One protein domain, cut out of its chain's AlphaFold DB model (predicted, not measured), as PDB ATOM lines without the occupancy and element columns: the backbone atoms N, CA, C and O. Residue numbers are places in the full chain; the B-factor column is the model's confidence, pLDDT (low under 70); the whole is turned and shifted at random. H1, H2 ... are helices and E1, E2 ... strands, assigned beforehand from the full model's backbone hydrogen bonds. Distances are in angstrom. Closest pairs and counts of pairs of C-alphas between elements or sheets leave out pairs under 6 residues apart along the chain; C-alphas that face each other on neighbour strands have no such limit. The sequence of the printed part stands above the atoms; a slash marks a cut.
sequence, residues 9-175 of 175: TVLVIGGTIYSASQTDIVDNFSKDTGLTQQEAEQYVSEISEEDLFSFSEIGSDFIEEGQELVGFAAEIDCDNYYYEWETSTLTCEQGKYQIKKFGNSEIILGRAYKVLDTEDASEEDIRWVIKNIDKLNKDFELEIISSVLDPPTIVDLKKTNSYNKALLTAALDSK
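Overview. This is residues 9 to 175 of the 175 residues of an uncharacterized protein of Candidatus Pacebacteria bacterium CG10_big_fil_rev_8_21_14_0_10_42_12 (UniProt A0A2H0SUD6). What shape do these coordinates make? Four long helices, H3, H4, H5 and H7, stand side by side in a curved row, each running opposite to the one before, with H1 crossing H7 on its other side and H2 packed on H1. The small strand hairpin E1 E2 packs on residues 166 to 173 of H7, while the long link of residues 76 to 91 makes the opposite end. What is the make-up? The printed part has 167 residues and is mostly helix, with seven named helices and two antiparallel strands in the order E1 E2 H1 H2 H3 H4 H5 H6 H7. How large is it? It is compact, with a radius of gyration of the C-alphas of 17.5 A, yet elongated in outline, 56 by 37 by 26 A.

Along the chain. Where does the printed part begin? E1 is residues 9 to 13, with C-alpha 9 at (32.065, 30.444, 10.349), and E2 is residues 16 to 21. Which helices follow? H1 is residues 22 to 33, 16.2 A long, and H2 is residues 37 to 46. H3, residues 55 to 75, is 30.5 A long, and H4, residues 92 to 116, is 36.9 A. Which come last? H5, residues 123 to 139, is 24.4 A long, and H6 is residues 143 to 148. H7, residues 151 to 173, is 32.0 A long and ends with C-alpha 173 at (21.644, 29.851, 18.352).

Arrangement. How do the strands pair? E1 and E2 form an antiparallel hairpin, with N 11 and O 18 within hydrogen-bond range at 2.9 A. The closest C-alphas of E2 and H7, Tyr 18 and Ala 171, are 5.3 A apart. What do H1 and H2 touch? H1 touches H7 at a steep tilt of 47 degrees, closest at C-alphas 28 and 166, 5.0 A. With residues 25 to 30 alone H1 touches H2, closest at C-alphas 30 and 40, 5.3 A. What does the hub, H4, touch? H3 and H4 form a helical hairpin at a shallow tilt of 20 degrees, with C-alphas 59 and 110 closest at 3.7 A. H4 and H5 form another at 22 degrees, closest at C-alphas 109 and 132, 5.4 A, and H4 touches H6 about perpendicular, 86 degrees, closest at C-alphas 95 and 144, 5.5 A. What of H7 and the helix backbones? H5 and H7 touch at a shallow tilt of 16 degrees, opposite ways, closest at C-alphas 130 and 165, 5.5 A, while H3 and H7 are apart. Every O i to N i+4 pair is within hydrogen-bond range in H1, H2, H5, H6 and H7, against 16 of 17 in H3 and 20 of 21 in H4.

Size, cuts and confidence. How far does it reach? The two C-alphas farthest apart, those of Asn 80 and Lys 175, are 57.4 A apart. Is it whole, and which link is long? The printed part has no cut; the link from H3 to H4, 16 residues, is long, and residues 48 to 53 stand free. Where is confidence low? The mean pLDDT of the printed part is 94.4, and one residue, Lys 175, is under 70.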
ATOM      1  N   THR A   9      32.713  30.592  11.645       79.19
ATOM      2  CA  THR A   9      32.065  30.444  10.349       79.19
ATOM      3  C   THR A   9      31.065  31.576  10.190       79.19
ATOM      4  O   THR A   9      30.233  31.809  11.071       79.19
ATOM      5  N   VAL A  10      31.153  32.295   9.075       81.62
ATOM      6  CA  VAL A  10      30.226  33.379   8.745       81.62
ATOM      7  C   VAL A  10      29.253  32.876   7.690       81.62
ATOM      8  O   VAL A  10      29.671  32.485   6.605       81.62
ATOM      9  N   LEU A  11      27.963  32.899   8.012       83.75
ATOM     10  CA  LEU A  11      26.878  32.542   7.103       83.75
ATOM     11  C   LEU A  11      26.110  33.811   6.736       83.75
ATOM     12  O   LEU A  11      25.739  34.591   7.613       83.75
ATOM     13  N   VAL A  12      25.868  34.015   5.445       84.69
ATOM     14  CA  VAL A  12      25.031  35.112   4.945       84.69
ATOM     15  C   VAL A  12      23.705  34.513   4.497       84.69
ATOM     16  O   VAL A  12      23.681  33.688   3.591       84.69
ATOM     17  N   ILE A  13      22.617  34.893   5.165       88.00
ATOM     18  CA  ILE A  13      21.255  34.405   4.903       88.00
ATOM     19  C   ILE A  13      20.336  35.624   4.914       88.00
ATOM     20  O   ILE A  13      20.322  36.344   5.912       88.00
ATOM     21  N   GLY A  14      19.588  35.900   3.842       80.12
ATOM     22  CA  GLY A  14      18.649  37.035   3.868       80.12
ATOM     23  C   GLY A  14      19.314  38.394   4.063       80.12
ATOM     24  O   GLY A  14      18.818  39.227   4.818       80.12
ATOM     25  N   GLY A  15      20.534  38.572   3.541       78.06
ATOM     26  CA  GLY A  15      21.365  39.753   3.818       78.06
ATOM     27  C   GLY A  15      21.790  39.916   5.290       78.06
ATOM     28  O   GLY A  15      22.493  40.869   5.629       78.06
ATOM     29  N   THR A  16      21.401  38.987   6.167       85.19
ATOM     30  CA  THR A  16      21.777  38.941   7.578       85.19
ATOM     31  C   THR A  16      23.039  38.107   7.734       85.19
ATOM     32  O   THR A  16      23.162  37.011   7.188       85.19
ATOM     33  N   ILE A  17      23.992  38.637   8.499       85.81
ATOM     34  CA  ILE A  17      25.240  37.952   8.818       85.81
ATOM     35  C   ILE A  17      25.051  37.195  10.129       85.81
ATOM     36  O   ILE A  17      24.770  37.796  11.165       85.81
ATOM     37  N   TYR A  18      25.254  35.886  10.073       87.19
ATOM     38  CA  TYR A  18      25.280  34.992  11.218       87.19
ATOM     39  C   TYR A  18      26.715  34.536  11.460       87.19
ATOM     40  O   TYR A  18      27.432  34.186  10.522       87.19
ATOM     41  N   SER A  19      27.145  34.537  12.718       85.69
ATOM     42  CA  SER A  19      28.475  34.071  13.106       85.69
ATOM     43  C   SER A  19      28.341  32.863  14.018       85.69
ATOM     44  O   SER A  19      27.926  33.004  15.163       85.69
ATOM     45  N   ALA A  20      28.724  31.692  13.527       85.31
ATOM     46  CA  ALA A  20      28.728  30.455  14.295       85.31
ATOM     47  C   ALA A  20      30.159  30.115  14.718       85.31
ATOM     48  O   ALA A  20      31.088  30.207  13.911       85.31
ATOM     49  N   SER A  21      30.368  29.713  15.974       88.12
ATOM     50  CA  SER A  21      31.669  29.163  16.351       88.12
ATOM     51  C   SER A  21      31.805  27.735  15.822       88.12
ATOM     52  O   SER A  21      30.827  26.989  15.760       88.12
ATOM     53  N   GLN A  22      33.027  27.322  15.476       87.81
ATOM     54  CA  GLN A  22      33.283  25.931  15.090       87.81
ATOM     55  C   GLN A  22      32.863  24.946  16.191       87.81
ATOM     56  O   GLN A  22      32.396  23.855  15.886       87.81
ATOM     57  N   THR A  23      32.969  25.344  17.463       91.50
ATOM     58  CA  THR A  23      32.503  24.543  18.601       91.50
ATOM     59  C   THR A  23      30.995  24.305  18.550       91.50
ATOM     60  O   THR A  23      30.581  23.160  18.668       91.50
ATOM     61  N   ASP A  24      30.183  25.334  18.287       93.00
ATOM     62  CA  ASP A  24      28.722  25.172  18.207       93.00
ATOM     63  C   ASP A  24      28.322  24.263  17.034       93.00
ATOM     64  O   ASP A  24      27.397  23.459  17.141       93.00
ATOM     65  N   ILE A  25      29.044  24.360  15.912       93.19
ATOM     66  CA  ILE A  25      28.827  23.501  14.740       93.19
ATOM     67  C   ILE A  25      29.155  22.045  15.083       93.19
ATOM     68  O   ILE A  25      28.348  21.161  14.809       93.19
ATOM     69  N   VAL A  26      30.304  21.789  15.712       95.44
ATOM     70  CA  VAL A  26      30.713  20.446  16.152       95.44
ATOM     71  C   VAL A  26      29.723  19.873  17.165       95.44
ATOM     72  O   VAL A  26      29.315  18.720  17.025       95.44
ATOM     73  N   ASP A  27      29.294  20.666  18.147       95.69
ATOM     74  CA  ASP A  27      28.341  20.241  19.174       95.69
ATOM     75  C   ASP A  27      26.994  19.856  18.556       95.69
ATOM     76  O   ASP A  27      26.448  18.786  18.848       95.69
ATOM     77  N   ASN A  28      26.479  20.692  17.652       96.25
ATOM     78  CA  ASN A  28      25.237  20.417  16.939       96.25
ATOM     79  C   ASN A  28      25.368  19.203  16.004       96.25
ATOM     80  O   ASN A  28      24.465  18.365  15.969       96.25
ATOM     81  N   PHE A  29      26.496  19.057  15.305       96.94
ATOM     82  CA  PHE A  29      26.765  17.932  14.408       96.94
ATOM     83  C   PHE A  29      26.902  16.602  15.159       96.94
ATOM     84  O   PHE A  29      26.273  15.609  14.788       96.94
ATOM     85  N   SER A  30      27.667  16.579  16.256       96.81
ATOM     86  CA  SER A  30      27.810  15.418  17.146       96.81
ATOM     87  C   SER A  30      26.456  14.994  17.710       96.81
ATOM     88  O   SER A  30      26.112  13.812  17.689       96.81
ATOM     89  N   LYS A  31      25.645  15.959  18.158       96.19
ATOM     90  CA  LYS A  31      24.307  15.699  18.699       96.19
ATOM     91  C   LYS A  31      23.356  15.097  17.665       96.19
ATOM     92  O   LYS A  31      22.559  14.235  18.027       96.19
ATOM     93  N   ASP A  32      23.414  15.558  16.418       95.81
ATOM     94  CA  ASP A  32      22.533  15.082  15.350       95.81
ATOM     95  C   ASP A  32      22.934  13.694  14.831       95.81
ATOM     96  O   ASP A  32      22.088  12.825  14.631       95.81
ATOM     97  N   THR A  33      24.237  13.466  14.659       95.19
ATOM     98  CA  THR A  33      24.774  12.224  14.081       95.19
ATOM     99  C   THR A  33      25.001  11.112  15.105       95.19
ATOM    100  O   THR A  33      25.113   9.944  14.733       95.19
ATOM    101  N   GLY A  34      25.096  11.452  16.394       95.75
ATOM    102  CA  GLY A  34      25.478  10.526  17.461       95.75
ATOM    103  C   GLY A  34      26.974  10.197  17.498       95.75
ATOM    104  O   GLY A  34      27.382   9.346  18.291       95.75
ATOM    105  N   LEU A  35      27.789  10.854  16.665       95.25
ATOM    106  CA  LEU A  35      29.244  10.729  16.687       95.25
ATOM    107  C   LEU A  35      29.819  11.268  17.995       95.25
ATOM    108  O   LEU A  35      29.270  12.188  18.612       95.25
ATOM    109  N   THR A  36      30.968  10.734  18.404       96.50
ATOM    110  CA  THR A  36      31.716  11.332  19.509       96.50
ATOM    111  C   THR A  36      32.201  12.730  19.128       96.50
ATOM    112  O   THR A  36      32.382  13.050  17.956       96.50
ATOM    113  N   GLN A  37      32.475  13.559  20.134       95.50
ATOM    114  CA  GLN A  37      33.027  14.900  19.928       95.50
ATOM    115  C   GLN A  37      34.294  14.892  19.064       95.50
ATOM    116  O   GLN A  37      34.417  15.699  18.158       95.50
ATOM    117  N   GLN A  38      35.201  13.933  19.272       94.44
ATOM    118  CA  GLN A  38      36.434  13.845  18.488       94.44
ATOM    119  C   GLN A  38      36.174  13.498  17.011       94.44
ATOM    120  O   GLN A  38      36.828  14.051  16.134       94.44
ATOM    121  N   GLU A  39      35.234  12.593  16.731       95.19
ATOM    122  CA  GLU A  39      34.856  12.235  15.357       95.19
ATOM    123  C   GLU A  39      34.128  13.387  14.657       95.19
ATOM    124  O   GLU A  39      34.368  13.649  13.481       95.19
ATOM    125  N   ALA A  40      33.272  14.104  15.388       95.25
ATOM    126  CA  ALA A  40      32.590  15.293  14.897       95.25
ATOM    127  C   ALA A  40      33.573  16.437  14.600       95.25
ATOM    128  O   ALA A  40      33.497  17.036  13.530       95.25
ATOM    129  N   GLU A  41      34.521  16.704  15.508       94.50
ATOM    130  CA  GLU A  41      35.608  17.668  15.293       94.50
ATOM    131  C   GLU A  41      36.406  17.314  14.040       94.50
ATOM    132  O   GLU A  41      36.638  18.186  13.205       94.50
ATOM    133  N   GLN A  42      36.792  16.041  13.899       93.75
ATOM    134  CA  GLN A  42      37.552  15.574  12.746       93.75
ATOM    135  C   GLN A  42      36.782  15.821  11.446       93.75
ATOM    136  O   GLN A  42      37.302  16.511  10.573       93.75
ATOM    137  N   TYR A  43      35.535  15.350  11.355       92.69
ATOM    138  CA  TYR A  43      34.710  15.521  10.158       92.69
ATOM    139  C   TYR A  43      34.540  16.999   9.784       92.69
ATOM    140  O   TYR A  43      34.816  17.388   8.657       92.69
ATOM    141  N   VAL A  44      34.158  17.850  10.745       90.94
ATOM    142  CA  VAL A  44      33.965  19.290  10.502       90.94
ATOM    143  C   VAL A  44      35.271  19.977  10.090       90.94
ATOM    144  O   VAL A  44      35.238  20.932   9.321       90.94
ATOM    145  N   SER A  45      36.420  19.524  10.601       89.12
ATOM    146  CA  SER A  45      37.731  20.094  10.260       89.12
ATOM    147  C   SER A  45      38.283  19.657   8.901       89.12
ATOM    148  O   SER A  45      39.188  20.311   8.389       89.12
ATOM    149  N   GLU A  46      37.771  18.558   8.346       90.25
ATOM    150  CA  GLU A  46      38.188  18.009   7.051       90.25
ATOM    151  C   GLU A  46      37.412  18.622   5.874       90.25
ATOM    152  O   GLU A  46      37.848  18.476   4.735       90.25
ATOM    153  N   ILE A  47      36.319  19.349   6.140       86.19
ATOM    154  CA  ILE A  47      35.575  20.100   5.121       86.19
ATOM    155  C   ILE A  47      36.447  21.247   4.622       86.19
ATOM    156  O   ILE A  47      36.836  22.139   5.383       86.19
ATOM    157  N   SER A  48      36.764  21.205   3.336       82.94
ATOM    158  CA  SER A  48      37.618  22.192   2.695       82.94
ATOM    159  C   SER A  48      36.805  23.378   2.165       82.94
ATOM    160  O   SER A  48      35.589  23.300   2.020       82.94
ATOM    161  N   GLU A  49      37.467  24.500   1.859       77.69
ATOM    162  CA  GLU A  49      36.787  25.667   1.270       77.69
ATOM    163  C   GLU A  49      36.178  25.368  -0.111       77.69
ATOM    164  O   GLU A  49      35.201  26.005  -0.488       77.69
ATOM    165  N   GLU A  50      36.733  24.408  -0.856       79.56
ATOM    166  CA  GLU A  50      36.207  23.970  -2.158       79.56
ATOM    167  C   GLU A  50      34.937  23.116  -2.035       79.56
ATOM    168  O   GLU A  50      34.168  23.048  -2.989       79.56
ATOM    169  N   ASP A  51      34.679  22.544  -0.855       79.62
ATOM    170  CA  ASP A  51      33.435  21.832  -0.540       79.62
ATOM    171  C   ASP A  51      32.324  22.782  -0.047       79.62
ATOM    172  O   ASP A  51      31.209  22.352   0.261       79.62
ATOM    173  N   LEU A  52      32.619  24.084   0.075       84.56
ATOM    174  CA  LEU A  52      31.657  25.093   0.506       84.56
ATOM    175  C   LEU A  52      30.925  25.682  -0.700       84.56
ATOM    176  O   LEU A  52      31.437  26.540  -1.418       84.56
ATOM    177  N   PHE A  53      29.673  25.270  -0.855       88.19
ATOM    178  CA  PHE A  53      28.793  25.737  -1.919       88.19
ATOM    179  C   PHE A  53      27.799  26.791  -1.429       88.19
ATOM    180  O   PHE A  53      27.412  26.836  -0.258       88.19
ATOM    181  N   SER A  54      27.351  27.650  -2.348       91.19
ATOM    182  CA  SER A  54      26.272  28.602  -2.056       91.19
ATOM    183  C   SER A  54      24.939  27.879  -1.836       91.19
ATOM    184  O   SER A  54      24.695  26.819  -2.416       91.19
ATOM    185  N   PHE A  55      24.017  28.467  -1.064       94.44
ATOM    186  CA  PHE A  55      22.687  27.869  -0.885       94.44
ATOM    187  C   PHE A  55      21.918  27.735  -2.207       94.44
ATOM    188  O   PHE A  55      21.151  26.789  -2.374       94.44
ATOM    189  N   SER A  56      22.124  28.646  -3.165       94.31
ATOM    190  CA  SER A  56      21.514  28.524  -4.492       94.31
ATOM    191  C   SER A  56      22.088  27.356  -5.298       94.31
ATOM    192  O   SER A  56      21.336  26.727  -6.045       94.31
ATOM    193  N   GLU A  57      23.381  27.069  -5.167       95.12
ATOM    194  CA  GLU A  57      24.043  25.938  -5.829       95.12
ATOM    195  C   GLU A  57      23.559  24.615  -5.240       95.12
ATOM    196  O   GLU A  57      22.873  23.878  -5.943       95.12
ATOM    197  N   ILE A  58      23.706  24.428  -3.921       95.44
ATOM    198  CA  ILE A  58      23.161  23.268  -3.185       95.44
ATOM    199  C   ILE A  58      21.678  23.068  -3.519       95.44
ATOM    200  O   ILE A  58      21.198  21.964  -3.768       95.44
ATOM    201  N   GLY A  59      20.918  24.165  -3.517       97.69
ATOM    202  CA  GLY A  59      19.494  24.126  -3.788       97.69
ATOM    203  C   GLY A  59      19.140  23.764  -5.230       97.69
ATOM    204  O   GLY A  59      18.043  23.261  -5.465       97.69
ATOM    205  N   SER A  60      20.018  24.035  -6.194       98.38
ATOM    206  CA  SER A  60      19.804  23.676  -7.598       98.38
ATOM    207  C   SER A  60      20.133  22.207  -7.843       98.38
ATOM    208  O   SER A  60      19.310  21.543  -8.471       98.38
ATOM    209  N   ASP A  61      21.210  21.695  -7.248       97.62
ATOM    210  CA  ASP A  61      21.611  20.286  -7.351       97.62
ATOM    211  C   ASP A  61      20.499  19.360  -6.837       97.62
ATOM    212  O   ASP A  61      19.986  18.527  -7.580       97.62
ATOM    213  N   PHE A  62      19.977  19.611  -5.627       98.50
ATOM    214  CA  PHE A  62      18.841  18.845  -5.086       98.50
ATOM    215  C   PHE A  62      17.572  18.921  -5.954       98.50
ATOM    216  O   PHE A  62      16.740  18.011  -5.949       98.50
ATOM    217  N   ILE A  63      17.348  20.037  -6.658       98.81
ATOM    218  CA  ILE A  63      16.191  20.157  -7.554       98.81
ATOM    219  C   ILE A  63      16.410  19.328  -8.817       98.81
ATOM    220  O   ILE A  63      15.448  18.714  -9.278       98.81
ATOM    221  N   GLU A  64      17.614  19.352  -9.383       98.62
ATOM    222  CA  GLU A  64      17.978  18.597 -10.581       98.62
ATOM    223  C   GLU A  64      17.901  17.092 -10.310       98.62
ATOM    224  O   GLU A  64      17.070  16.419 -10.921       98.62
ATOM    225  N   GLU A  65      18.627  16.601  -9.304       97.81
ATOM    226  CA  GLU A  65      18.624  15.189  -8.894       97.81
ATOM    227  C   GLU A  65      17.203  14.700  -8.578       97.81
ATOM    228  O   GLU A  65      16.719  13.693  -9.111       97.81
ATOM    229  N   GLY A  66      16.448  15.477  -7.797       98.62
ATOM    230  CA  GLY A  66      15.082  15.114  -7.451       98.62
ATOM    231  C   GLY A  66      14.129  15.091  -8.656       98.62
ATOM    232  O   GLY A  66      13.198  14.278  -8.692       98.62
ATOM    233  N   GLN A  67      14.334  15.955  -9.660       98.75
ATOM    234  CA  GLN A  67      13.565  15.929 -10.911       98.75
ATOM    235  C   GLN A  67      13.904  14.707 -11.760       98.75
ATOM    236  O   GLN A  67      12.977  14.094 -12.299       98.75
ATOM    237  N   GLU A  68      15.180  14.328 -11.839       98.56
ATOM    238  CA  GLU A  68      15.609  13.101 -12.512       98.56
ATOM    239  C   GLU A  68      14.955  11.873 -11.881       98.56
ATOM    240  O   GLU A  68      14.351  11.066 -12.586       98.56
ATOM    241  N   LEU A  69      14.955  11.771 -10.548       98.38
ATOM    242  CA  LEU A  69      14.319  10.663  -9.831       98.38
ATOM    243  C   LEU A  69      12.802  10.612 -10.045       98.38
ATOM    244  O   LEU A  69      12.227   9.538 -10.239       98.38
ATOM    245  N   VAL A  70      12.125  11.763 -10.024       98.62
ATOM    246  CA  VAL A  70      10.681  11.827 -10.302       98.62
ATOM    247  C   VAL A  70      10.378  11.454 -11.756       98.62
ATOM    248  O   VAL A  70       9.374  10.779 -12.002       98.62
ATOM    249  N   GLY A  71      11.228  11.869 -12.700       98.44
ATOM    250  CA  GLY A  71      11.150  11.491 -14.110       98.44
ATOM    251  C   GLY A  71      11.331   9.988 -14.298       98.44
ATOM    252  O   GLY A  71      10.438   9.330 -14.826       98.44
ATOM    253  N   PHE A  72      12.409   9.430 -13.748       96.94
ATOM    254  CA  PHE A  72      12.689   7.996 -13.759       96.94
ATOM    255  C   PHE A  72      11.522   7.190 -13.183       96.94
ATOM    256  O   PHE A  72      11.039   6.251 -13.812       96.94
ATOM    257  N   ALA A  73      10.978   7.599 -12.032       97.94
ATOM    258  CA  ALA A  73       9.827   6.927 -11.437       97.94
ATOM    259  C   ALA A  73       8.589   6.928 -12.352       97.94
ATOM    260  O   ALA A  73       7.786   5.999 -12.290       97.94
ATOM    261  N   ALA A  74       8.397   7.951 -13.189       97.88
ATOM    262  CA  ALA A  74       7.282   8.002 -14.133       97.88
ATOM    263  C   ALA A  74       7.446   7.018 -15.305       97.88
ATOM    264  O   ALA A  74       6.436   6.565 -15.847       97.88
ATOM    265  N   GLU A  75       8.683   6.670 -15.654       97.62
ATOM    266  CA  GLU A  75       9.031   5.748 -16.741       97.62
ATOM    267  C   GLU A  75       9.039   4.272 -16.314       97.62
ATOM    268  O   GLU A  75       9.022   3.389 -17.170       97.62
ATOM    269  N   ILE A  76       9.021   3.987 -15.006       97.81
ATOM    270  CA  ILE A  76       8.947   2.618 -14.480       97.81
ATOM    271  C   ILE A  76       7.632   1.946 -14.908       97.81
ATOM    272  O   ILE A  76       6.538   2.424 -14.577       97.81
ATOM    273  N   ASP A  77       7.761   0.799 -15.574       97.50
ATOM    274  CA  ASP A  77       6.681  -0.036 -16.097       97.50
ATOM    275  C   ASP A  77       6.631  -1.369 -15.338       97.50
ATOM    276  O   ASP A  77       7.336  -2.328 -15.656       97.50
ATOM    277  N   CYS A  78       5.773  -1.403 -14.319       97.31
ATOM    278  CA  CYS A  78       5.582  -2.556 -13.445       97.31
ATOM    279  C   CYS A  78       4.747  -3.686 -14.066       97.31
ATOM    280  O   CYS A  78       4.649  -4.755 -13.466       97.31
ATOM    281  N   ASP A  79       4.139  -3.470 -15.237       97.19
ATOM    282  CA  ASP A  79       3.325  -4.486 -15.911       97.19
ATOM    283  C   ASP A  79       4.180  -5.364 -16.836       97.19
ATOM    284  O   ASP A  79       3.893  -6.552 -17.011       97.19
ATOM    285  N   ASN A  80       5.228  -4.784 -17.435       96.19
ATOM    286  CA  ASN A  80       6.032  -5.455 -18.461       96.19
ATOM    287  C   ASN A  80       7.456  -5.823 -18.022       96.19
ATOM    288  O   ASN A  80       8.094  -6.631 -18.704       96.19
ATOM    289  N   TYR A  81       7.963  -5.271 -16.916       93.75
ATOM    290  CA  TYR A  81       9.340  -5.490 -16.472       93.75
ATOM    291  C   TYR A  81       9.428  -5.885 -15.001       93.75
ATOM    292  O   TYR A  81       8.636  -5.450 -14.172       93.75
ATOM    293  N   TYR A  82      10.441  -6.703 -14.707       92.69
ATOM    294  CA  TYR A  82      10.923  -6.954 -13.355       92.69
ATOM    295  C   TYR A  82      12.234  -6.199 -13.166       92.69
ATOM    296  O   TYR A  82      13.138  -6.312 -14.001       92.69
ATOM    297  N   TYR A  83      12.343  -5.450 -12.080       94.44
ATOM    298  CA  TYR A  83      13.507  -4.640 -11.765       94.44
ATOM    299  C   TYR A  83      14.401  -5.320 -10.725       94.44
ATOM    300  O   TYR A  83      13.929  -5.986  -9.809       94.44
ATOM    301  N   GLU A  84      15.718  -5.131 -10.839       94.06
ATOM    302  CA  GLU A  84      16.705  -5.798  -9.968       94.06
ATOM    303  C   GLU A  84      16.568  -5.434  -8.484       94.06
ATOM    304  O   GLU A  84      16.918  -6.233  -7.619       94.06
ATOM    305  N   TRP A  85      16.040  -4.246  -8.191       94.81
ATOM    306  CA  TRP A  85      15.795  -3.772  -6.831       94.81
ATOM    307  C   TRP A  85      14.528  -4.359  -6.195       94.81
ATOM    308  O   TRP A  85      14.284  -4.134  -5.011       94.81
ATOM    309  N   GLU A  86      13.699  -5.090  -6.947       95.62
ATOM    310  CA  GLU A  86      12.523  -5.746  -6.383       95.62
ATOM    311  C   GLU A  86      12.927  -6.886  -5.441       95.62
ATOM    312  O   GLU A  86      13.773  -7.731  -5.752       95.62
ATOM    313  N   THR A  87      12.279  -6.929  -4.277       93.75
ATOM    314  CA  THR A  87      12.515  -7.928  -3.228       93.75
ATOM    315  C   THR A  87      11.199  -8.586  -2.811       93.75
ATOM    316  O   THR A  87      10.112  -8.220  -3.260       93.75
ATOM    317  N   SER A  88      11.256  -9.556  -1.894       95.06
ATOM    318  CA  SER A  88      10.043 -10.123  -1.289       95.06
ATOM    319  C   SER A  88       9.259  -9.122  -0.427       95.06
ATOM    320  O   SER A  88       8.106  -9.396  -0.084       95.06
ATOM    321  N   THR A  89       9.868  -7.991  -0.066       95.88
ATOM    322  CA  THR A  89       9.286  -6.922   0.759       95.88
ATOM    323  C   THR A  89       9.054  -5.617  -0.005       95.88
ATOM    324  O   THR A  89       8.274  -4.785   0.464       95.88
ATOM    325  N   LEU A  90       9.629  -5.480  -1.204       97.25
ATOM    326  CA  LEU A  90       9.529  -4.308  -2.066       97.25
ATOM    327  C   LEU A  90       9.091  -4.700  -3.479       97.25
ATOM    328  O   LEU A  90       9.896  -5.109  -4.310       97.25
ATOM    329  N   THR A  91       7.799  -4.540  -3.751       97.38
ATOM    330  CA  THR A  91       7.231  -4.712  -5.100       97.38
ATOM    331  C   THR A  91       7.586  -3.544  -6.019       97.38
ATOM    332  O   THR A  91       7.852  -2.439  -5.530       97.38
ATOM    333  N   CYS A  92       7.482  -3.742  -7.339       97.81
ATOM    334  CA  CYS A  92       7.694  -2.671  -8.313       97.81
ATOM    335  C   CYS A  92       6.928  -1.369  -7.983       97.81
ATOM    336  O   CYS A  92       7.515  -0.292  -7.877       97.81
ATOM    337  N   GLU A  93       5.621  -1.449  -7.721       98.12
ATOM    338  CA  GLU A  93       4.810  -0.259  -7.415       98.12
ATOM    339  C   GLU A  93       5.242   0.441  -6.114       98.12
ATOM    340  O   GLU A  93       5.221   1.671  -6.013       98.12
ATOM    341  N   GLN A  94       5.688  -0.324  -5.112       98.31
ATOM    342  CA  GLN A  94       6.220   0.249  -3.876       98.31
ATOM    343  C   GLN A  94       7.565   0.941  -4.108       98.31
ATOM    344  O   GLN A  94       7.750   2.051  -3.608       98.31
ATOM    345  N   GLY A  95       8.479   0.338  -4.873       98.00
ATOM    346  CA  GLY A  95       9.754   0.965  -5.226       98.00
ATOM    347  C   GLY A  95       9.547   2.249  -6.024       98.00
ATOM    348  O   GLY A  95      10.040   3.302  -5.624       98.00
ATOM    349  N   LYS A  96       8.695   2.213  -7.056       98.19
ATOM    350  CA  LYS A  96       8.275   3.388  -7.836       98.19
ATOM    351  C   LYS A  96       7.742   4.517  -6.952       98.19
ATOM    352  O   LYS A  96       8.141   5.675  -7.098       98.19
ATOM    353  N   TYR A  97       6.864   4.191  -6.004       98.44
ATOM    354  CA  TYR A  97       6.357   5.165  -5.040       98.44
ATOM    355  C   TYR A  97       7.472   5.744  -4.155       98.44
ATOM    356  O   TYR A  97       7.509   6.958  -3.941       98.44
ATOM    357  N   GLN A  98       8.380   4.908  -3.647       98.62
ATOM    358  CA  GLN A  98       9.471   5.350  -2.780       98.62
ATOM    359  C   GLN A  98      10.489   6.235  -3.522       98.62
ATOM    360  O   GLN A  98      10.868   7.264  -2.967       98.62
ATOM    361  N   ILE A  99      10.842   5.926  -4.778       98.44
ATOM    362  CA  ILE A  99      11.710   6.777  -5.623       98.44
ATOM    363  C   ILE A  99      11.069   8.146  -5.804       98.44
ATOM    364  O   ILE A  99      11.674   9.175  -5.515       98.44
ATOM    365  N   LYS A 100       9.795   8.166  -6.213       98.56
ATOM    366  CA  LYS A 100       9.057   9.418  -6.388       98.56
ATOM    367  C   LYS A 100       8.981  10.209  -5.084       98.56
ATOM    368  O   LYS A 100       9.061  11.436  -5.107       98.56
ATOM    369  N   LYS A 101       8.787   9.540  -3.947       98.62
ATOM    370  CA  LYS A 101       8.769  10.189  -2.633       98.62
ATOM    371  C   LYS A 101      10.122  10.836  -2.324       98.62
ATOM    372  O   LYS A 101      10.126  12.003  -1.944       98.62
ATOM    373  N   PHE A 102      11.219  10.105  -2.511       98.56
ATOM    374  CA  PHE A 102      12.574  10.589  -2.260       98.56
ATOM    375  C   PHE A 102      12.914  11.792  -3.153       98.56
ATOM    376  O   PHE A 102      13.193  12.864  -2.625       98.56
ATOM    377  N   GLY A 103      12.713  11.686  -4.472       98.62
ATOM    378  CA  GLY A 103      12.965  12.800  -5.398       98.62
ATOM    379  C   GLY A 103      12.113  14.044  -5.108       98.62
ATOM    380  O   GLY A 103      12.585  15.174  -5.192       98.62
ATOM    381  N   ASN A 104      10.862  13.881  -4.655       98.75
ATOM    382  CA  ASN A 104      10.070  15.027  -4.192       98.75
ATOM    383  C   ASN A 104      10.628  15.661  -2.908       98.75
ATOM    384  O   ASN A 104      10.501  16.873  -2.735       98.75
ATOM    385  N   SER A 105      11.192  14.871  -1.991       98.69
ATOM    386  CA  SER A 105      11.841  15.401  -0.788       98.69
ATOM    387  C   SER A 105      13.097  16.203  -1.141       98.69
ATOM    388  O   SER A 105      13.266  17.283  -0.576       98.69
ATOM    389  N   GLU A 106      13.892  15.758  -2.117       98.75
ATOM    390  CA  GLU A 106      15.031  16.527  -2.639       98.75
ATOM    391  C   GLU A 106      14.587  17.841  -3.278       98.75
ATOM    392  O   GLU A 106      15.028  18.902  -2.846       98.75
ATOM    393  N   ILE A 107      13.601  17.821  -4.183       98.81
ATOM    394  CA  ILE A 107      13.066  19.051  -4.795       98.81
ATOM    395  C   ILE A 107      12.589  20.049  -3.728       98.81
ATOM    396  O   ILE A 107      12.789  21.260  -3.861       98.81
ATOM    397  N   ILE A 108      11.909  19.570  -2.680       98.75
ATOM    398  CA  ILE A 108      11.421  20.432  -1.597       98.75
ATOM    399  C   ILE A 108      12.589  21.017  -0.799       98.75
ATOM    400  O   ILE A 108      12.560  22.213  -0.500       98.75
ATOM    401  N   LEU A 109      13.596  20.207  -0.459       98.69
ATOM    402  CA  LEU A 109      14.782  20.676   0.250       98.69
ATOM    403  C   LEU A 109      15.567  21.684  -0.595       98.69
ATOM    404  O   LEU A 109      15.899  22.759  -0.101       98.69
ATOM    405  N   GLY A 110      15.781  21.394  -1.876       98.56
ATOM    406  CA  GLY A 110      16.497  22.282  -2.780       98.56
ATOM    407  C   GLY A 110      15.806  23.637  -2.924       98.56
ATOM    408  O   GLY A 110      16.430  24.685  -2.768       98.56
ATOM    409  N   ARG A 111      14.473  23.651  -3.072       98.50
ATOM    410  CA  ARG A 111      13.691  24.901  -3.048       98.50
ATOM    411  C   ARG A 111      13.849  25.665  -1.737       98.50
ATOM    412  O   ARG A 111      13.924  26.887  -1.777       98.50
ATOM    413  N   ALA A 112      13.891  24.967  -0.605       98.25
ATOM    414  CA  ALA A 112      14.085  25.599   0.693       98.25
ATOM    415  C   ALA A 112      15.479  26.238   0.817       98.25
ATOM    416  O   ALA A 112      15.578  27.367   1.285       98.25
ATOM    417  N   TYR A 113      16.537  25.574   0.337       97.75
ATOM    418  CA  TYR A 113      17.876  26.170   0.293       97.75
ATOM    419  C   TYR A 113      17.914  27.436  -0.561       97.75
ATOM    420  O   TYR A 113      18.418  28.457  -0.105       97.75
ATOM    421  N   LYS A 114      17.300  27.424  -1.750       97.31
ATOM    422  CA  LYS A 114      17.258  28.617  -2.613       97.31
ATOM    423  C   LYS A 114      16.582  29.816  -1.949       97.31
ATOM    424  O   LYS A 114      16.928  30.945  -2.275       97.31
ATOM    425  N   VAL A 115      15.641  29.595  -1.023       97.00
ATOM    426  CA  VAL A 115      15.026  30.686  -0.249       97.00
ATOM    427  C   VAL A 115      16.046  31.363   0.668       97.00
ATOM    428  O   VAL A 115      16.002  32.584   0.781       97.00
ATOM    429  N   LEU A 116      16.998  30.630   1.260       95.25
ATOM    430  CA  LEU A 116      18.020  31.215   2.146       95.25
ATOM    431  C   LEU A 116      18.937  32.224   1.440       95.25
ATOM    432  O   LEU A 116      19.487  33.108   2.096       95.25
ATOM    433  N   ASP A 117      19.069  32.103   0.119       92.44
ATOM    434  CA  ASP A 117      19.868  32.999  -0.723       92.44
ATOM    435  C   ASP A 117      19.093  34.251  -1.185       92.44
ATOM    436  O   ASP A 117      19.648  35.150  -1.812       92.44
ATOM    437  N   THR A 118      17.791  34.331  -0.889       92.56
ATOM    438  CA  THR A 118      16.981  35.526  -1.182       92.56
ATOM    439  C   THR A 118      17.194  36.595  -0.119       92.56
ATOM    440  O   THR A 118      17.421  36.257   1.036       92.56
ATOM    441  N   GLU A 119      17.084  37.882  -0.473       89.88
ATOM    442  CA  GLU A 119      17.306  39.003   0.461       89.88
ATOM    443  C   GLU A 119      16.333  39.025   1.653       89.88
ATOM    444  O   GLU A 119      16.681  39.545   2.707       89.88
ATOM    445  N   ASP A 120      15.147  38.430   1.511       90.50
ATOM    446  CA  ASP A 120      14.088  38.444   2.528       90.50
ATOM    447  C   ASP A 120      14.066  37.177   3.405       90.50
ATOM    448  O   ASP A 120      13.115  36.967   4.163       90.50
ATOM    449  N   ALA A 121      15.084  36.312   3.307       94.50
ATOM    450  CA  ALA A 121      15.120  35.066   4.065       94.50
ATOM    451  C   ALA A 121      15.079  35.316   5.581       94.50
ATOM    452  O   ALA A 121      15.808  36.139   6.139       94.50
ATOM    453  N   SER A 122      14.233  34.553   6.261       94.69
ATOM    454  CA  SER A 122      13.943  34.688   7.683       94.69
ATOM    455  C   SER A 122      14.460  33.499   8.496       94.69
ATOM    456  O   SER A 122      14.835  32.450   7.975       94.69
ATOM    457  N   GLU A 123      14.416  33.613   9.826       95.56
ATOM    458  CA  GLU A 123      14.683  32.465  10.701       95.56
ATOM    459  C   GLU A 123      13.677  31.322  10.517       95.56
ATOM    460  O   GLU A 123      14.007  30.165  10.786       95.56
ATOM    461  N   GLU A 124      12.450  31.621  10.079       97.44
ATOM    462  CA  GLU A 124      11.465  30.589   9.758       97.44
ATOM    463  C   GLU A 124      11.922  29.767   8.550       97.44
ATOM    464  O   GLU A 124      11.807  28.542   8.580       97.44
ATOM    465  N   ASP A 125      12.545  30.406   7.558       97.94
ATOM    466  CA  ASP A 125      13.118  29.728   6.395       97.94
ATOM    467  C   ASP A 125      14.307  28.843   6.793       97.94
ATOM    468  O   ASP A 125      14.396  27.694   6.357       97.94
ATOM    469  N   ILE A 126      15.165  29.306   7.712       97.50
ATOM    470  CA  ILE A 126      16.250  28.479   8.273       97.50
ATOM    471  C   ILE A 126      15.675  27.225   8.948       97.50
ATOM    472  O   ILE A 126      16.112  26.100   8.685       97.50
ATOM    473  N   ARG A 127      14.650  27.389   9.796       98.38
ATOM    474  CA  ARG A 127      13.968  26.262  10.459       98.38
ATOM    475  C   ARG A 127      13.274  25.346   9.452       98.38
ATOM    476  O   ARG A 127      13.225  24.131   9.662       98.38
ATOM    477  N   TRP A 128      12.748  25.904   8.366       98.25
ATOM    478  CA  TRP A 128      12.139  25.146   7.283       98.25
ATOM    479  C   TRP A 128      13.169  24.274   6.563       98.25
ATOM    480  O   TRP A 128      12.893  23.097   6.324       98.25
ATOM    481  N   VAL A 129      14.360  24.800   6.258       98.56
ATOM    482  CA  VAL A 129      15.454  24.008   5.677       98.56
ATOM    483  C   VAL A 129      15.852  22.876   6.618       98.56
ATOM    484  O   VAL A 129      15.801  21.719   6.207       98.56
ATOM    485  N   ILE A 130      16.113  23.169   7.899       98.62
ATOM    486  CA  ILE A 130      16.446  22.153   8.917       98.62
ATOM    487  C   ILE A 130      15.404  21.023   8.946       98.62
ATOM    488  O   ILE A 130      15.747  19.841   8.916       98.62
ATOM    489  N   LYS A 131      14.112  21.370   8.941       98.56
ATOM    490  CA  LYS A 131      13.022  20.387   8.928       98.56
ATOM    491  C   LYS A 131      13.026  19.507   7.671       98.56
ATOM    492  O   LYS A 131      12.653  18.336   7.749       98.56
ATOM    493  N   ASN A 132      13.382  20.055   6.511       98.62
ATOM    494  CA  ASN A 132      13.436  19.278   5.270       98.62
ATOM    495  C   ASN A 132      14.711  18.438   5.161       98.62
ATOM    496  O   ASN A 132      14.630  17.343   4.612       98.62
ATOM    497  N   ILE A 133      15.819  18.871   5.768       98.69
ATOM    498  CA  ILE A 133      16.999  18.023   5.972       98.69
ATOM    499  C   ILE A 133      16.610  16.779   6.779       98.69
ATOM    500  O   ILE A 133      16.862  15.661   6.340       98.69
ATOM    501  N   ASP A 134      15.912  16.950   7.907       98.50
ATOM    502  CA  ASP A 134      15.454  15.822   8.735       98.50
ATOM    503  C   ASP A 134      14.547  14.862   7.964       98.50
ATOM    504  O   ASP A 134      14.630  13.639   8.104       98.50
ATOM    505  N   LYS A 135      13.668  15.419   7.126       98.38
ATOM    506  CA  LYS A 135      12.781  14.628   6.279       98.38
ATOM    507  C   LYS A 135      13.567  13.817   5.247       98.38
ATOM    508  O   LYS A 135      13.301  12.625   5.121       98.38
ATOM    509  N   LEU A 136      14.519  14.432   4.545       98.44
ATOM    510  CA  LEU A 136      15.341  13.737   3.555       98.44
ATOM    511  C   LEU A 136      16.230  12.672   4.219       98.44
ATOM    512  O   LEU A 136      16.245  11.528   3.773       98.44
ATOM    513  N   ASN A 137      16.860  12.988   5.357       98.25
ATOM    514  CA  ASN A 137      17.647  12.042   6.163       98.25
ATOM    515  C   ASN A 137      16.855  10.808   6.611       98.25
ATOM    516  O   ASN A 137      17.426   9.721   6.745       98.25
ATOM    517  N   LYS A 138      15.548  10.965   6.831       98.19
ATOM    518  CA  LYS A 138      14.636   9.850   7.088       98.19
ATOM    519  C   LYS A 138      14.256   9.098   5.813       98.19
ATOM    520  O   LYS A 138      14.089   7.885   5.851       98.19
ATOM    521  N   ASP A 139      14.105   9.787   4.688       98.25
ATOM    522  CA  ASP A 139      13.789   9.146   3.409       98.25
ATOM    523  C   ASP A 139      14.970   8.322   2.856       98.25
ATOM    524  O   ASP A 139      14.736   7.356   2.137       98.25
ATOM    525  N   PHE A 140      16.210   8.575   3.289       97.94
ATOM    526  CA  PHE A 140      17.346   7.660   3.077       97.94
ATOM    527  C   PHE A 140      17.167   6.269   3.722       97.94
ATOM    528  O   PHE A 140      17.892   5.339   3.383       97.94
ATOM    529  N   GLU A 141      16.211   6.098   4.643       96.75
ATOM    530  CA  GLU A 141      15.883   4.807   5.274       96.75
ATOM    531  C   GLU A 141      14.839   4.008   4.476       96.75
ATOM    532  O   GLU A 141      14.409   2.935   4.903       96.75
ATOM    533  N   LEU A 142      14.387   4.529   3.331       97.94
ATOM    534  CA  LEU A 142      13.505   3.809   2.419       97.94
ATOM    535  C   LEU A 142      14.223   2.576   1.852       97.94
ATOM    536  O   LEU A 142      15.377   2.655   1.433       97.94
ATOM    537  N   GLU A 143      13.512   1.448   1.787       97.56
ATOM    538  CA  GLU A 143      14.069   0.178   1.305       97.56
ATOM    539  C   GLU A 143      14.646   0.317  -0.109       97.56
ATOM    540  O   GLU A 143      15.745  -0.175  -0.367       97.56
ATOM    541  N   ILE A 144      13.973   1.077  -0.985       97.31
ATOM    542  CA  ILE A 144      14.468   1.313  -2.344       97.31
ATOM    543  C   ILE A 144      15.848   1.975  -2.345       97.31
ATOM    544  O   ILE A 144      16.699   1.597  -3.141       97.31
ATOM    545  N   ILE A 145      16.109   2.902  -1.421       96.69
ATOM    546  CA  ILE A 145      17.388   3.610  -1.351       96.69
ATOM    547  C   ILE A 145      18.486   2.642  -0.922       96.69
ATOM    548  O   ILE A 145      19.524   2.573  -1.569       96.69
ATOM    549  N   SER A 146      18.219   1.802   0.082       94.25
ATOM    550  CA  SER A 146      19.160   0.755   0.507       94.25
ATOM    551  C   SER A 146      19.386  -0.356  -0.524       94.25
ATOM    552  O   SER A 146      20.359  -1.098  -0.418       94.25
ATOM    553  N   SER A 147      18.492  -0.494  -1.509       93.19
ATOM    554  CA  SER A 147      18.639  -1.468  -2.595       93.19
ATOM    555  C   SER A 147      19.501  -0.956  -3.754       93.19
ATOM    556  O   SER A 147      20.030  -1.768  -4.510       93.19
ATOM    557  N   VAL A 148      19.653   0.369  -3.888       92.69
ATOM    558  CA  VAL A 148      20.387   1.004  -4.997       92.69
ATOM    559  C   VAL A 148      21.674   1.704  -4.556       92.69
ATOM    560  O   VAL A 148      22.609   1.786  -5.345       92.69
ATOM    561  N   LEU A 149      21.748   2.175  -3.308       95.12
ATOM    562  CA  LEU A 149      22.939   2.789  -2.721       95.12
ATOM    563  C   LEU A 149      23.545   1.881  -1.655       95.12
ATOM    564  O   LEU A 149      22.838   1.261  -0.857       95.12
ATOM    565  N   ASP A 150      24.874   1.844  -1.604       96.31
ATOM    566  CA  ASP A 150      25.577   1.146  -0.541       96.31
ATOM    567  C   ASP A 150      25.460   1.903   0.803       96.31
ATOM    568  O   ASP A 150      25.349   3.135   0.830       96.31
ATOM    569  N   PRO A 151      25.491   1.192   1.948       96.25
ATOM    570  CA  PRO A 151      25.340   1.828   3.255       96.25
ATOM    571  C   PRO A 151      26.366   2.936   3.565       96.25
ATOM    572  O   PRO A 151      25.947   3.945   4.133       96.25
ATOM    573  N   PRO A 152      27.669   2.806   3.225       97.44
ATOM    574  CA  PRO A 152      28.628   3.906   3.364       97.44
ATOM    575  C   PRO A 152      28.194   5.192   2.655       97.44
ATOM    576  O   PRO A 152      28.151   6.241   3.298       97.44
ATOM    577  N   THR A 153      27.775   5.105   1.389       96.69
ATOM    578  CA  THR A 153      27.269   6.263   0.633       96.69
ATOM    579  C   THR A 153      26.080   6.924   1.337       96.69
ATOM    580  O   THR A 153      26.060   8.140   1.523       96.69
ATOM    581  N   ILE A 154      25.111   6.134   1.816       97.25
ATOM    582  CA  ILE A 154      23.948   6.663   2.555       97.25
ATOM    583  C   ILE A 154      24.384   7.389   3.837       97.25
ATOM    584  O   ILE A 154      23.849   8.449   4.173       97.25
ATOM    585  N   VAL A 155      25.343   6.825   4.574       96.62
ATOM    586  CA  VAL A 155      25.865   7.430   5.807       96.62
ATOM    587  C   VAL A 155      26.521   8.777   5.521       96.62
ATOM    588  O   VAL A 155      26.271   9.734   6.256       96.62
ATOM    589  N   ASP A 156      27.325   8.876   4.468       94.75
ATOM    590  CA  ASP A 156      28.054  10.105   4.155       94.75
ATOM    591  C   ASP A 156      27.136  11.208   3.603       94.75
ATOM    592  O   ASP A 156      27.273  12.371   3.999       94.75
ATOM    593  N   LEU A 157      26.113  10.858   2.816       96.25
ATOM    594  CA  LEU A 157      25.059  11.800   2.412       96.25
ATOM    595  C   LEU A 157      24.290  12.337   3.629       96.25
ATOM    596  O   LEU A 157      24.096  13.548   3.770       96.25
ATOM    597  N   LYS A 158      23.917  11.458   4.574       97.69
ATOM    598  CA  LYS A 158      23.262  11.873   5.827       97.69
ATOM    599  C   LYS A 158      24.159  12.778   6.670       97.69
ATOM    600  O   LYS A 158      23.654  13.753   7.219       97.69
ATOM    601  N   LYS A 159      25.466  12.502   6.757       96.31
ATOM    602  CA  LYS A 159      26.423  13.373   7.462       96.31
ATOM    603  C   LYS A 159      26.540  14.741   6.800       96.31
ATOM    604  O   LYS A 159      26.480  15.741   7.502       96.31
ATOM    605  N   THR A 160      26.628  14.804   5.477       95.25
ATOM    606  CA  THR A 160      26.694  16.083   4.750       95.25
ATOM    607  C   THR A 160      25.458  16.939   5.047       95.25
ATOM    608  O   THR A 160      25.551  18.107   5.427       95.25
ATOM    609  N   ASN A 161      24.281  16.316   5.013       97.12
ATOM    610  CA  ASN A 161      23.024  16.925   5.435       97.12
ATOM    611  C   ASN A 161      23.046  17.392   6.902       97.12
ATOM    612  O   ASN A 161      22.668  18.527   7.204       97.12
ATOM    613  N   SER A 162      23.516  16.547   7.820       97.75
ATOM    614  CA  SER A 162      23.649  16.878   9.242       97.75
ATOM    615  C   SER A 162      24.630  18.024   9.495       97.75
ATOM    616  O   SER A 162      24.403  18.829  10.397       97.75
ATOM    617  N   TYR A 163      25.694  18.150   8.698       95.81
ATOM    618  CA  TYR A 163      26.625  19.273   8.773       95.81
ATOM    619  C   TYR A 163      25.943  20.588   8.386       95.81
ATOM    620  O   TYR A 163      25.971  21.547   9.160       95.81
ATOM    621  N   ASN A 164      25.231  20.610   7.256       95.69
ATOM    622  CA  ASN A 164      24.452  21.781   6.844       95.69
ATOM    623  C   ASN A 164      23.395  22.150   7.894       95.69
ATOM    624  O   ASN A 164      23.228  23.317   8.248       95.69
ATOM    625  N   LYS A 165      22.726  21.153   8.483       97.44
ATOM    626  CA  LYS A 165      21.811  21.367   9.611       97.44
ATOM    627  C   LYS A 165      22.518  21.969  10.827       97.44
ATOM    628  O   LYS A 165      21.954  22.861  11.466       97.44
ATOM    629  N   ALA A 166      23.721  21.510  11.165       96.69
ATOM    630  CA  ALA A 166      24.491  22.019  12.295       96.69
ATOM    631  C   ALA A 166      24.911  23.483  12.096       96.69
ATOM    632  O   ALA A 166      24.776  24.278  13.026       96.69
ATOM    633  N   LEU A 167      25.322  23.856  10.877       94.06
ATOM    634  CA  LEU A 167      25.591  25.242  10.483       94.06
ATOM    635  C   LEU A 167      24.368  26.140  10.695       94.06
ATOM    636  O   LEU A 167      24.445  27.164  11.374       94.06
ATOM    637  N   LEU A 168      23.220  25.727  10.157       95.75
ATOM    638  CA  LEU A 168      21.965  26.473  10.257       95.75
ATOM    639  C   LEU A 168      21.449  26.562  11.702       95.75
ATOM    640  O   LEU A 168      20.907  27.587  12.111       95.75
ATOM    641  N   THR A 169      21.641  25.507  12.494       96.69
ATOM    642  CA  THR A 169      21.275  25.499  13.917       96.69
ATOM    643  C   THR A 169      22.161  26.461  14.703       96.69
ATOM    644  O   THR A 169      21.646  27.304  15.430       96.69
ATOM    645  N   ALA A 170      23.479  26.424  14.484       94.12
ATOM    646  CA  ALA A 170      24.404  27.353  15.125       94.12
ATOM    647  C   ALA A 170      24.127  28.814  14.727       94.12
ATOM    648  O   ALA A 170      24.224  29.704  15.566       94.12
ATOM    649  N   ALA A 171      23.712  29.069  13.479       91.81
ATOM    650  CA  ALA A 171      23.260  30.395  13.056       91.81
ATOM    651  C   ALA A 171      22.078  30.887  13.911       91.81
ATOM    652  O   ALA A 171      22.120  32.002  14.431       91.81
ATOM    653  N   LEU A 172      21.057  30.049  14.116       93.62
ATOM    654  CA  LEU A 172      19.902  30.385  14.958       93.62
ATOM    655  C   LEU A 172      20.269  30.580  16.435       93.62
ATOM    656  O   LEU A 172      19.678  31.439  17.086       93.62
ATOM    657  N   ASP A 173      21.224  29.804  16.947       91.06
ATOM    658  CA  ASP A 173      21.644  29.851  18.352       91.06
ATOM    659  C   ASP A 173      22.605  31.017  18.657       91.06
ATOM    660  O   ASP A 173      22.734  31.424  19.808       91.06
ATOM    661  N   SER A 174      23.271  31.576  17.639       79.62
ATOM    662  CA  SER A 174      24.277  32.643  17.785       79.62
ATOM    663  C   SER A 174      23.726  34.048  18.091       79.62
ATOM    664  O   SER A 174      24.500  35.008  18.143       79.62
ATOM    665  N   LYS A 175      22.408  34.185  18.278       60.44
ATOM    666  CA  LYS A 175      21.730  35.457  18.575       60.44
ATOM    667  C   LYS A 175      21.548  35.727  20.066       60.44
ATOM    668  O   LYS A 175      21.145  34.807  20.809       60.44
TER     669      LYS A 175